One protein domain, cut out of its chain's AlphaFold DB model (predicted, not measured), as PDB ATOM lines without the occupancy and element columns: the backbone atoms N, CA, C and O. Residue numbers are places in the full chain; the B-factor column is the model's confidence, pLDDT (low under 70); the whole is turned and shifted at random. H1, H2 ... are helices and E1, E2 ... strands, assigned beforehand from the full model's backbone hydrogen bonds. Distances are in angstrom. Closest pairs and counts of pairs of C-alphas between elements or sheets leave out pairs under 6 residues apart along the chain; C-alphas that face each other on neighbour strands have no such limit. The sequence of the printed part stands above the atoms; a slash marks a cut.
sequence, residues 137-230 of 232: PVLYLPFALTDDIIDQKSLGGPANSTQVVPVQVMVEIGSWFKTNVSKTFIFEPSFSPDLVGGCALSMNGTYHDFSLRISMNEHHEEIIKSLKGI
ATOM      1  N   PRO A 137     197.601 183.389 145.822       94.69
ATOM      2  CA  PRO A 137     198.147 183.217 144.488       94.69
ATOM      3  C   PRO A 137     198.647 181.789 144.260       94.69
ATOM      4  O   PRO A 137     199.165 181.137 145.171       94.69
ATOM      5  N   VAL A 138     198.535 181.327 143.016       95.06
ATOM      6  CA  VAL A 138     199.125 180.066 142.560       95.06
ATOM      7  C   VAL A 138     200.535 180.344 142.053       95.06
ATOM      8  O   VAL A 138     200.719 181.172 141.160       95.06
ATOM      9  N   LEU A 139     201.524 179.658 142.619       94.94
ATOM     10  CA  LEU A 139     202.920 179.719 142.196       94.94
ATOM     11  C   LEU A 139     203.242 178.481 141.359       94.94
ATOM     12  O   LEU A 139     203.354 177.376 141.890       94.94
ATOM     13  N   TYR A 140     203.413 178.675 140.057       93.50
ATOM     14  CA  TYR A 140     203.823 177.633 139.128       93.50
ATOM     15  C   TYR A 140     205.338 177.467 139.140       93.50
ATOM     16  O   TYR A 140     206.086 178.435 138.968       93.50
ATOM     17  N   LEU A 141     205.778 176.225 139.313       91.31
ATOM     18  CA  LEU A 141     207.181 175.847 139.399       91.31
ATOM     19  C   LEU A 141     207.497 174.691 138.444       91.31
ATOM     20  O   LEU A 141     206.646 173.828 138.223       91.31
ATOM     21  N   PRO A 142     208.735 174.622 137.928       88.94
ATOM     22  CA  PRO A 142     209.187 173.541 137.054       88.94
ATOM     23  C   PRO A 142     209.495 172.239 137.817       88.94
ATOM     24  O   PRO A 142     210.029 171.291 137.252       88.94
ATOM     25  N   PHE A 143     209.183 172.183 139.111       85.12
ATOM     26  CA  PHE A 143     209.318 171.011 139.969       85.12
ATOM     27  C   PHE A 143     208.183 170.987 140.994       85.12
ATOM     28  O   PHE A 143     207.607 172.022 141.335       85.12
ATOM     29  N   ALA A 144     207.858 169.798 141.496       81.31
ATOM     30  CA  ALA A 144     206.876 169.652 142.559       81.31
ATOM     31  C   ALA A 144     207.465 170.120 143.899       81.31
ATOM     32  O   ALA A 144     208.532 169.663 144.309       81.31
ATOM     33  N   LEU A 145     206.748 171.003 144.595       80.50
ATOM     34  CA  LEU A 145     206.997 171.282 146.007       80.50
ATOM     35  C   LEU A 145     206.155 170.333 146.853       80.50
ATOM     36  O   LEU A 145     204.940 170.257 146.676       80.50
ATOM     37  N   THR A 146     206.798 169.634 147.785       69.31
ATOM     38  CA  THR A 146     206.114 168.778 148.756       69.31
ATOM     39  C   THR A 146     206.360 169.305 150.162       69.31
ATOM     40  O   THR A 146     207.470 169.717 150.499       69.31
ATOM     41  N   ASP A 147     205.320 169.261 150.994       64.50
ATOM     42  CA  ASP A 147     205.436 169.552 152.429       64.50
ATOM     43  C   ASP A 147     206.135 168.412 153.194       64.50
ATOM     44  O   ASP A 147     206.518 168.586 154.351       64.50
ATOM     45  N   ASP A 148     206.295 167.251 152.556       56.81
ATOM     46  CA  ASP A 148     206.895 166.065 153.149       56.81
ATOM     47  C   ASP A 148     208.423 166.081 153.034       56.81
ATOM     48  O   ASP A 148     208.994 166.400 151.986       56.81
ATOM     49  N   ILE A 149     209.094 165.642 154.102       51.16
ATOM     50  CA  ILE A 149     210.447 165.097 153.986       51.16
ATOM     51  C   ILE A 149     210.283 163.744 153.298       51.16
ATOM     52  O   ILE A 149     209.912 162.760 153.936       51.16
ATOM     53  N   ILE A 150     210.535 163.688 151.994       47.03
ATOM     54  CA  ILE A 150     210.698 162.409 151.311       47.03
ATOM     55  C   ILE A 150     212.003 161.800 151.838       47.03
ATOM     56  O   ILE A 150     213.093 162.187 151.415       47.03
ATOM     57  N   ASP A 151     211.908 160.866 152.786       45.97
ATOM     58  CA  ASP A 151     212.994 159.915 153.010       45.97
ATOM     59  C   ASP A 151     213.065 159.039 151.756       45.97
ATOM     60  O   ASP A 151     212.178 158.226 151.516       45.97
ATOM     61  N   GLN A 152     214.086 159.215 150.913       41.78
ATOM     62  CA  GLN A 152     214.209 158.446 149.670       41.78
ATOM     63  C   GLN A 152     214.226 156.920 149.902       41.78
ATOM     64  O   GLN A 152     213.957 156.165 148.964       41.78
ATOM     65  N   LYS A 153     214.457 156.445 151.140       42.81
ATOM     66  CA  LYS A 153     214.322 155.022 151.498       42.81
ATOM     67  C   LYS A 153     212.913 154.464 151.296       42.81
ATOM     68  O   LYS A 153     212.790 153.284 150.978       42.81
ATOM     69  N   SER A 154     211.856 155.264 151.451       42.56
ATOM     70  CA  SER A 154     210.471 154.789 151.293       42.56
ATOM     71  C   SER A 154     210.016 154.683 149.829       42.56
ATOM     72  O   SER A 154     208.963 154.109 149.565       42.56
ATOM     73  N   LEU A 155     210.833 155.150 148.875       48.41
ATOM     74  CA  LEU A 155     210.589 155.057 147.426       48.41
ATOM     75  C   LEU A 155     211.490 154.028 146.711       48.41
ATOM     76  O   LEU A 155     211.512 153.981 145.484       48.41
ATOM     77  N   GLY A 156     212.227 153.189 147.452       43.31
ATOM     78  CA  GLY A 156     213.014 152.084 146.881       43.31
ATOM     79  C   GLY A 156     214.283 152.497 146.115       43.31
ATOM     80  O   GLY A 156     214.821 151.693 145.357       43.31
ATOM     81  N   GLY A 157     214.763 153.733 146.292       46.12
ATOM     82  CA  GLY A 157     215.989 154.235 145.660       46.12
ATOM     83  C   GLY A 157     217.283 153.819 146.388       46.12
ATOM     84  O   GLY A 157     217.246 153.491 147.577       46.12
ATOM     85  N   PRO A 158     218.445 153.822 145.701       44.06
ATOM     86  CA  PRO A 158     219.727 153.427 146.286       44.06
ATOM     87  C   PRO A 158     220.138 154.346 147.449       44.06
ATOM     88  O   PRO A 158     219.981 155.562 147.394       44.06
ATOM     89  N   ALA A 159     220.716 153.749 148.495       48.03
ATOM     90  CA  ALA A 159     220.928 154.325 149.829       48.03
ATOM     91  C   ALA A 159     221.901 155.527 149.939       48.03
ATOM     92  O   ALA A 159     222.265 155.905 151.053       48.03
ATOM     93  N   ASN A 160     222.321 156.141 148.826       43.44
ATOM     94  CA  ASN A 160     223.434 157.099 148.800       43.44
ATOM     95  C   ASN A 160     223.096 158.458 148.147       43.44
ATOM     96  O   ASN A 160     224.004 159.249 147.902       43.44
ATOM     97  N   SER A 161     221.824 158.773 147.887       41.44
ATOM     98  CA  SER A 161     221.398 160.108 147.436       41.44
ATOM     99  C   SER A 161     220.415 160.731 148.423       41.44
ATOM    100  O   SER A 161     219.214 160.777 148.197       41.44
ATOM    101  N   THR A 162     220.907 161.243 149.548       39.97
ATOM    102  CA  THR A 162     220.089 162.060 150.455       39.97
ATOM    103  C   THR A 162     219.814 163.417 149.803       39.97
ATOM    104  O   THR A 162     220.456 164.409 150.134       39.97
ATOM    105  N   GLN A 163     218.876 163.488 148.857       40.16
ATOM    106  CA  GLN A 163     218.359 164.768 148.378       40.16
ATOM    107  C   GLN A 163     217.113 165.145 149.189       40.16
ATOM    108  O   GLN A 163     215.974 165.031 148.743       40.16
ATOM    109  N   VAL A 164     217.363 165.588 150.424       48.53
ATOM    110  CA  VAL A 164     216.393 166.233 151.326       48.53
ATOM    111  C   VAL A 164     216.191 167.664 150.831       48.53
ATOM    112  O   VAL A 164     216.821 168.585 151.331       48.53
ATOM    113  N   VAL A 165     215.409 167.860 149.767       50.81
ATOM    114  CA  VAL A 165     215.312 169.172 149.089       50.81
ATOM    115  C   VAL A 165     213.888 169.747 148.897       50.81
ATOM    116  O   VAL A 165     213.801 170.927 148.578       50.81
ATOM    117  N   PRO A 166     212.747 169.075 149.182       59.47
ATOM    118  CA  PRO A 166     211.444 169.743 149.018       59.47
ATOM    119  C   PRO A 166     211.137 170.833 150.063       59.47
ATOM    120  O   PRO A 166     210.696 171.929 149.715       59.47
ATOM    121  N   VAL A 167     211.400 170.568 151.349       64.75
ATOM    122  CA  VAL A 167     210.933 171.464 152.422       64.75
ATOM    123  C   VAL A 167     211.792 172.722 152.574       64.75
ATOM    124  O   VAL A 167     211.263 173.799 152.833       64.75
ATOM    125  N   GLN A 168     213.109 172.617 152.387       74.75
ATOM    126  CA  GLN A 168     214.015 173.767 152.492       74.75
ATOM    127  C   GLN A 168     213.728 174.802 151.403       74.75
ATOM    128  O   GLN A 168     213.580 175.979 151.712       74.75
ATOM    129  N   VAL A 169     213.522 174.355 150.162       82.50
ATOM    130  CA  VAL A 169     213.179 175.238 149.037       82.50
ATOM    131  C   VAL A 169     211.855 175.961 149.291       82.50
ATOM    132  O   VAL A 169     211.750 177.162 149.056       82.50
ATOM    133  N   MET A 170     210.848 175.271 149.835       85.81
ATOM    134  CA  MET A 170     209.597 175.922 150.233       85.81
ATOM    135  C   MET A 170     209.816 176.979 151.322       85.81
ATOM    136  O   MET A 170     209.221 178.053 151.243       85.81
ATOM    137  N   VAL A 171     210.643 176.693 152.333       86.00
ATOM    138  CA  VAL A 171     210.966 177.660 153.393       86.00
ATOM    139  C   VAL A 171     211.704 178.864 152.816       86.00
ATOM    140  O   VAL A 171     211.389 179.987 153.196       86.00
ATOM    141  N   GLU A 172     212.635 178.669 151.886       88.69
ATOM    142  CA  GLU A 172     213.377 179.752 151.232       88.69
ATOM    143  C   GLU A 172     212.463 180.634 150.377       88.69
ATOM    144  O   GLU A 172     212.427 181.852 150.568       88.69
ATOM    145  N   ILE A 173     211.665 180.026 149.492       90.75
ATOM    146  CA  ILE A 173     210.682 180.734 148.660       90.75
ATOM    147  C   ILE A 173     209.677 181.468 149.551       90.75
ATOM    148  O   ILE A 173     209.422 182.659 149.371       90.75
ATOM    149  N   GLY A 174     209.124 180.766 150.540       91.12
ATOM    150  CA  GLY A 174     208.171 181.319 151.490       91.12
ATOM    151  C   GLY A 174     208.752 182.496 152.261       91.12
ATOM    152  O   GLY A 174     208.144 183.561 152.283       91.12
ATOM    153  N   SER A 175     209.955 182.351 152.816       92.00
ATOM    154  CA  SER A 175     210.654 183.426 153.531       92.00
ATOM    155  C   SER A 175     210.897 184.630 152.630       92.00
ATOM    156  O   SER A 175     210.649 185.760 153.046       92.00
ATOM    157  N   TRP A 176     211.291 184.407 151.373       94.25
ATOM    158  CA  TRP A 176     211.454 185.494 150.412       94.25
ATOM    159  C   TRP A 176     210.149 186.279 150.224       94.25
ATOM    160  O   TRP A 176     210.166 187.508 150.319       94.25
ATOM    161  N   PHE A 177     209.010 185.605 150.038       93.62
ATOM    162  CA  PHE A 177     207.714 186.284 149.919       93.62
ATOM    163  C   PHE A 177     207.306 187.011 151.204       93.62
ATOM    164  O   PHE A 177     206.785 188.129 151.146       93.62
ATOM    165  N   LYS A 178     207.572 186.415 152.370       93.25
ATOM    166  CA  LYS A 178     207.299 187.035 153.673       93.25
ATOM    167  C   LYS A 178     208.070 188.338 153.862       93.25
ATOM    168  O   LYS A 178     207.519 189.306 154.386       93.25
ATOM    169  N   THR A 179     209.324 188.365 153.416       94.62
ATOM    170  CA  THR A 179     210.205 189.533 153.500       94.62
ATOM    171  C   THR A 179     209.879 190.595 152.452       94.62
ATOM    172  O   THR A 179     209.889 191.779 152.782       94.62
ATOM    173  N   ASN A 180     209.600 190.198 151.208       93.69
ATOM    174  CA  ASN A 180     209.528 191.130 150.075       93.69
ATOM    175  C   ASN A 180     208.102 191.526 149.667       93.69
ATOM    176  O   ASN A 180     207.934 192.543 148.998       93.69
ATOM    177  N   VAL A 181     207.080 190.751 150.048       90.75
ATOM    178  CA  VAL A 181     205.681 191.000 149.659       90.75
ATOM    179  C   VAL A 181     204.806 191.300 150.873       90.75
ATOM    180  O   VAL A 181     204.252 192.391 150.974       90.75
ATOM    181  N   SER A 182     204.662 190.351 151.800       90.81
ATOM    182  CA  SER A 182     203.904 190.553 153.044       90.81
ATOM    183  C   SER A 182     204.186 189.442 154.052       90.81
ATOM    184  O   SER A 182     204.189 188.268 153.690       90.81
ATOM    185  N   LYS A 183     204.272 189.778 155.346       90.81
ATOM    186  CA  LYS A 183     204.389 188.798 156.446       90.81
ATOM    187  C   LYS A 183     203.230 187.793 156.503       90.81
ATOM    188  O   LYS A 183     203.373 186.700 157.044       90.81
ATOM    189  N   THR A 184     202.082 188.118 155.922       92.56
ATOM    190  CA  THR A 184     200.913 187.226 155.863       92.56
ATOM    191  C   THR A 184     200.793 186.480 154.536       92.56
ATOM    192  O   THR A 184     199.872 185.689 154.362       92.56
ATOM    193  N   PHE A 185     201.738 186.672 153.609       93.00
ATOM    194  CA  PHE A 185     201.692 186.059 152.285       93.00
ATOM    195  C   PHE A 185     201.770 184.534 152.364       93.00
ATOM    196  O   PHE A 185     202.649 183.990 153.030       93.00
ATOM    197  N   ILE A 186     200.881 183.853 151.654       94.50
ATOM    198  CA  ILE A 186     200.942 182.411 151.416       94.50
ATOM    199  C   ILE A 186     200.683 182.152 149.937       94.50
ATOM    200  O   ILE A 186     200.099 182.999 149.263       94.50
ATOM    201  N   PHE A 187     201.083 180.989 149.440       94.12
ATOM    202  CA  PHE A 187     200.867 180.599 148.046       94.12
ATOM    203  C   PHE A 187     200.355 179.160 147.924       94.12
ATOM    204  O   PHE A 187     200.460 178.349 148.846       94.12
ATOM    205  N   GLU A 188     199.778 178.839 146.773       93.44
ATOM    206  CA  GLU A 188     199.458 177.469 146.374       93.44
ATOM    207  C   GLU A 188     200.509 177.015 145.350       93.44
ATOM    208  O   GLU A 188     200.530 177.549 144.238       93.44
ATOM    209  N   PRO A 189     201.423 176.096 145.700       91.56
ATOM    210  CA  PRO A 189     202.390 175.591 144.739       91.56
ATOM    211  C   PRO A 189     201.700 174.732 143.675       91.56
ATOM    212  O   PRO A 189     200.851 173.898 143.982       91.56
ATOM    213  N   SER A 190     202.101 174.896 142.420       91.56
ATOM    214  CA  SER A 190     201.624 174.087 141.303       91.56
ATOM    215  C   SER A 190     202.793 173.685 140.415       91.56
ATOM    216  O   SER A 190     203.646 174.503 140.080       91.56
ATOM    217  N   PHE A 191     202.851 172.411 140.037       89.75
ATOM    218  CA  PHE A 191     203.844 171.941 139.081       89.75
ATOM    219  C   PHE A 191     203.406 172.296 137.658       89.75
ATOM    220  O   PHE A 191     202.285 171.986 137.255       89.75
ATOM    221  N   SER A 192     204.301 172.919 136.895       88.38
ATOM    222  CA  SER A 192     204.093 173.260 135.490       88.38
ATOM    223  C   SER A 192     205.263 172.747 134.649       88.38
ATOM    224  O   SER A 192     206.323 173.380 134.656       88.38
ATOM    225  N   PRO A 193     205.091 171.648 133.891       83.81
ATOM    226  CA  PRO A 193     206.161 171.077 133.067       83.81
ATOM    227  C   PRO A 193     206.575 171.989 131.902       83.81
ATOM    228  O   PRO A 193     207.689 171.874 131.403       83.81
ATOM    229  N   ASP A 194     205.713 172.924 131.496       85.38
ATOM    230  CA  ASP A 194     205.995 173.874 130.409       85.38
ATOM    231  C   ASP A 194     207.010 174.962 130.804       85.38
ATOM    232  O   ASP A 194     207.507 175.708 129.952       85.38
ATOM    233  N   LEU A 195     207.318 175.077 132.101       86.50
ATOM    234  CA  LEU A 195     208.367 175.956 132.594       86.50
ATOM    235  C   LEU A 195     209.706 175.223 132.474       86.50
ATOM    236  O   LEU A 195     209.989 174.288 133.210       86.50
ATOM    237  N   VAL A 196     210.563 175.678 131.560       80.62
ATOM    238  CA  VAL A 196     211.932 175.141 131.403       80.62
ATOM    239  C   VAL A 196     212.858 175.621 132.538       80.62
ATOM    240  O   VAL A 196     213.876 175.004 132.836       80.62
ATOM    241  N   GLY A 197     212.496 176.726 133.194       85.94
ATOM    242  CA  GLY A 197     213.195 177.320 134.331       85.94
ATOM    243  C   GLY A 197     212.502 178.606 134.786       85.94
ATOM    244  O   GLY A 197     211.691 179.163 134.043       85.94
ATOM    245  N   GLY A 198     212.822 179.089 135.987       89.69
ATOM    246  CA  GLY A 198     212.135 180.226 136.615       89.69
ATOM    247  C   GLY A 198     210.809 179.819 137.269       89.69
ATOM    248  O   GLY A 198     210.673 178.688 137.736       89.69
ATOM    249  N   CYS A 199     209.842 180.734 137.326       92.56
ATOM    250  CA  CYS A 199     208.515 180.486 137.899       92.56
ATOM    251  C   CYS A 199     207.439 181.325 137.201       92.56
ATOM    252  O   CYS A 199     207.750 182.218 136.415       92.56
ATOM    253  N   ALA A 200     206.170 181.063 137.501       93.88
ATOM    254  CA  ALA A 200     205.077 181.959 137.141       93.88
ATOM    255  C   ALA A 200     204.094 182.113 138.306       93.88
ATOM    256  O   ALA A 200     203.966 181.220 139.141       93.88
ATOM    257  N   LEU A 201     203.398 183.242 138.371       94.50
ATOM    258  CA  LEU A 201     202.456 183.580 139.433       94.50
ATOM    259  C   LEU A 201     201.087 183.895 138.829       94.50
ATOM    260  O   LEU A 201     200.984 184.741 137.944       94.50
ATOM    261  N   SER A 202     200.034 183.255 139.330       94.50
ATOM    262  CA  SER A 202     198.650 183.586 138.981       94.50
ATOM    263  C   SER A 202     197.896 184.099 140.197       94.50
ATOM    264  O   SER A 202     197.863 183.443 141.239       94.50
ATOM    265  N   MET A 203     197.279 185.271 140.075       91.06
ATOM    266  CA  MET A 203     196.497 185.883 141.145       91.06
ATOM    267  C   MET A 203     195.335 186.679 140.563       91.06
ATOM    268  O   MET A 203     195.523 187.467 139.640       91.06
ATOM    269  N   ASN A 204     194.130 186.489 141.109       87.50
ATOM    270  CA  ASN A 204     192.918 187.217 140.704       87.50
ATOM    271  C   ASN A 204     192.688 187.222 139.174       87.50
ATOM    272  O   ASN A 204     192.327 188.242 138.595       87.50
ATOM    273  N   GLY A 205     192.948 186.091 138.509       86.81
ATOM    274  CA  GLY A 205     192.791 185.942 137.056       86.81
ATOM    275  C   GLY A 205     193.918 186.542 136.206       86.81
ATOM    276  O   GLY A 205     193.862 186.431 134.986       86.81
ATOM    277  N   THR A 206     194.946 187.139 136.817       91.50
ATOM    278  CA  THR A 206     196.122 187.666 136.108       91.50
ATOM    279  C   THR A 206     197.289 186.692 136.222       91.50
ATOM    280  O   THR A 206     197.605 186.239 137.321       91.50
ATOM    281  N   TYR A 207     197.934 186.387 135.092       92.81
ATOM    282  CA  TYR A 207     199.091 185.498 135.003       92.81
ATOM    283  C   TYR A 207     200.362 186.298 134.703       92.81
ATOM    284  O   TYR A 207     200.427 187.024 133.712       92.81
ATOM    285  N   HIS A 208     201.371 186.146 135.555       91.38
ATOM    286  CA  HIS A 208     202.688 186.760 135.419       91.38
ATOM    287  C   HIS A 208     203.738 185.666 135.256       91.38
ATOM    288  O   HIS A 208     203.955 184.865 136.163       91.38
ATOM    289  N   ASP A 209     204.387 185.630 134.101       91.56
ATOM    290  CA  ASP A 209     205.406 184.637 133.771       91.56
ATOM    291  C   ASP A 209     206.800 185.248 134.001       91.56
ATOM    292  O   ASP A 209     207.143 186.289 133.443       91.56
ATOM    293  N   PHE A 210     207.576 184.615 134.881       91.00
ATOM    294  CA  PHE A 210     208.964 184.957 135.213       91.00
ATOM    295  C   PHE A 210     209.905 183.815 134.802       91.00
ATOM    296  O   PHE A 210     210.939 183.565 135.431       91.00
ATOM    297  N   SER A 211     209.513 183.056 133.781       90.50
ATOM    298  CA  SER A 211     210.283 181.931 133.284       90.50
ATOM    299  C   SER A 211     211.520 182.375 132.522       90.50
ATOM    300  O   SER A 211     211.569 183.434 131.886       90.50
ATOM    301  N   LEU A 212     212.510 181.485 132.502       88.69
ATOM    302  CA  LEU A 212     213.697 181.638 131.669       88.69
ATOM    303  C   LEU A 212     213.327 181.828 130.191       88.69
ATOM    304  O   LEU A 212     213.998 182.573 129.487       88.69
ATOM    305  N   ARG A 213     212.232 181.209 129.731       87.00
ATOM    306  CA  ARG A 213     211.724 181.350 128.360       87.00
ATOM    307  C   ARG A 213     211.425 182.807 128.009       87.00
ATOM    308  O   ARG A 213     211.802 183.246 126.927       87.00
ATOM    309  N   ILE A 214     210.773 183.557 128.900       88.00
ATOM    310  CA  ILE A 214     210.497 184.981 128.656       88.00
ATOM    311  C   ILE A 214     211.797 185.769 128.598       88.00
ATOM    312  O   ILE A 214     212.031 186.474 127.621       88.00
ATOM    313  N   SER A 215     212.681 185.562 129.574       86.75
ATOM    314  CA  SER A 215     213.980 186.234 129.616       86.75
ATOM    315  C   SER A 215     214.818 185.963 128.353       86.75
ATOM    316  O   SER A 215     215.407 186.886 127.790       86.75
ATOM    317  N   MET A 216     214.814 184.724 127.851       87.69
ATOM    318  CA  MET A 216     215.488 184.345 126.605       87.69
ATOM    319  C   MET A 216     214.868 185.001 125.371       87.69
ATOM    320  O   MET A 216     215.603 185.425 124.485       87.69
ATOM    321  N   ASN A 217     213.539 185.085 125.303       87.50
ATOM    322  CA  ASN A 217     212.850 185.725 124.185       87.50
ATOM    323  C   ASN A 217     213.117 187.236 124.153       87.50
ATOM    324  O   ASN A 217     213.361 187.787 123.083       87.50
ATOM    325  N   GLU A 218     213.121 187.893 125.315       89.75
ATOM    326  CA  GLU A 218     213.414 189.327 125.437       89.75
ATOM    327  C   GLU A 218     214.846 189.670 125.002       89.75
ATOM    328  O   GLU A 218     215.066 190.700 124.368       89.75
ATOM    329  N   HIS A 219     215.809 188.785 125.277       89.69
ATOM    330  CA  HIS A 219     217.229 188.993 124.962       89.69
ATOM    331  C   HIS A 219     217.704 188.164 123.757       89.69
ATOM    332  O   HIS A 219     218.907 187.961 123.577       89.69
ATOM    333  N   HIS A 220     216.781 187.678 122.917       87.44
ATOM    334  CA  HIS A 220     217.071 186.726 121.840       87.44
ATOM    335  C   HIS A 220     218.224 187.185 120.933       87.44
ATOM    336  O   HIS A 220     219.193 186.453 120.725       87.44
ATOM    337  N   GLU A 221     218.156 188.420 120.434       89.88
ATOM    338  CA  GLU A 221     219.160 188.967 119.515       89.88
ATOM    339  C   GLU A 221     220.556 189.061 120.151       89.88
ATOM    340  O   GLU A 221     221.565 188.745 119.512       89.88
ATOM    341  N   GLU A 222     220.632 189.442 121.427       89.19
ATOM    342  CA  GLU A 222     221.892 189.545 122.172       89.19
ATOM    343  C   GLU A 222     222.517 188.170 122.419       89.19
ATOM    344  O   GLU A 222     223.733 187.989 122.261       89.19
ATOM    345  N   ILE A 223     221.678 187.181 122.742       87.56
ATOM    346  CA  ILE A 223     222.091 185.790 122.927       87.56
ATOM    347  C   ILE A 223     222.658 185.243 121.613       87.56
ATOM    348  O   ILE A 223     223.791 184.753 121.589       87.56
ATOM    349  N   ILE A 224     221.932 185.381 120.498       88.88
ATOM    350  CA  ILE A 224     222.385 184.891 119.186       88.88
ATOM    351  C   ILE A 224     223.682 185.578 118.751       88.88
ATOM    352  O   ILE A 224     224.593 184.915 118.243       88.88
ATOM    353  N   LYS A 225     223.807 186.893 118.967       90.38
ATOM    354  CA  LYS A 225     225.040 187.636 118.676       90.38
ATOM    355  C   LYS A 225     226.233 187.092 119.465       90.38
ATOM    356  O   LYS A 225     227.310 186.930 118.893       90.38
ATOM    357  N   SER A 226     226.035 186.780 120.743       86.62
ATOM    358  CA  SER A 226     227.082 186.246 121.622       86.62
ATOM    359  C   SER A 226     227.490 184.820 121.236       86.62
ATOM    360  O   SER A 226     228.678 184.503 121.207       86.62
ATOM    361  N   LEU A 227     226.527 183.975 120.857       84.69
ATOM    362  CA  LEU A 227     226.781 182.587 120.454       84.69
ATOM    363  C   LEU A 227     227.503 182.476 119.104       84.69
ATOM    364  O   LEU A 227     228.344 181.596 118.934       84.69
ATOM    365  N   LYS A 228     227.252 183.391 118.155       79.25
ATOM    366  CA  LYS A 228     227.970 183.439 116.864       79.25
ATOM    367  C   LYS A 228     229.479 183.695 117.010       79.25
ATOM    368  O   LYS A 228     230.232 183.385 116.090       79.25
ATOM    369  N   GLY A 229     229.923 184.250 118.141       66.94
ATOM    370  CA  GLY A 229     231.342 184.449 118.458       66.94
ATOM    371  C   GLY A 229     232.062 183.191 118.955       66.94
ATOM    372  O   GLY A 229     233.291 183.171 118.990       66.94
ATOM    373  N   ILE A 230     231.325 182.134 119.310       65.12
ATOM    374  CA  ILE A 230     231.880 180.877 119.819       65.12
ATOM    375  C   ILE A 230     232.142 179.957 118.620       65.12
ATOM    376  O   ILE A 230     231.270 179.210 118.178       65.12
TER     377      ILE A 230
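This is residues 137 to 230 of the 232 residues of an uncharacterized protein of Candidatus Daviesbacteria bacterium RIFCSPHIGHO2_02_FULL_43_12 (UniProt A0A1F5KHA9). A small, twisted four-strand sheet has an extension at each of two opposite ends: the loop holding short H1, of which residues 154 to 159 stick out, and an arm of H3 and H4, of which residues 216 to 230 stick out. The longest helix, H2, stands off from the sheet, and the whole is loosely put together, with no two helices touching. The printed part has 94 residues with four named helices and four named strands, in the order E1 H1 H2 E2 E3 E4 H3 H4; the sheet, E2 E1 E3 E4, is mixed, and the class is mixed, helices and strands. The whole is loose, with a radius of gyration of the C-alphas of 17.2 A and spans of 48 by 38 by 23 A.

E1, residues 138 to 141, begins at C-alpha 138 (199.125, 180.066, 142.560) and is 9.6 A long. H1, residues 152 to 155, is 5.4 A long. H2, residues 166 to 180, is 21.5 A long and begins at C-alpha 166 (211.444, 169.743, 149.018). E2, residues 188 to 191, is 10.1 A long. E3, residues 198 to 203, is 17.2 A long, and E4, residues 206 to 211, is 15.5 A long. H3, residues 212 to 218, is 9.9 A long. H4, residues 220 to 227, is 10.6 A long and ends at C-alpha 227 (226.781, 182.587, 120.454).

E2 and E1 are parallel at 33 degrees, with N 139 and O 188 2.8 A apart, within hydrogen-bond range. E1, H1, H2 and E2 form a strand-helix-strand unit, two parallel neighbour strands with helices between them in the chain; its crossover is right-handed. E1 and E3 are antiparallel at 166 degrees, with N 140 and O 200 at 2.8 A. E3 and E4 form a hairpin, antiparallel at 174 degrees, with N 203 and O 206 at 2.9 A. The edge strands are E2 and E4. The sheet is twisted, its C-alphas lying up to 4.1 A off the best plane. H1 and H2 are not on the sheet and are apart from each other. H3 only grazes the sheet, with residues 212 to 215. H3 and H4 are close but not clearly touching, their closest C-alphas, Met 216 and Ile 223, 7.7 A apart, and about perpendicular at 80 degrees. In H2, H3 and H4 every O i to N i+4 pair is within hydrogen-bond range; H1 is too short for such a pair.

The C-alphas farthest apart, those of Ser 154 and Gly 229, are 48.9 A apart. The printed part has no cut and no long link. Its mean pLDDT is 79.5, and residues 146 to 167 and 229 to 230 are under 70.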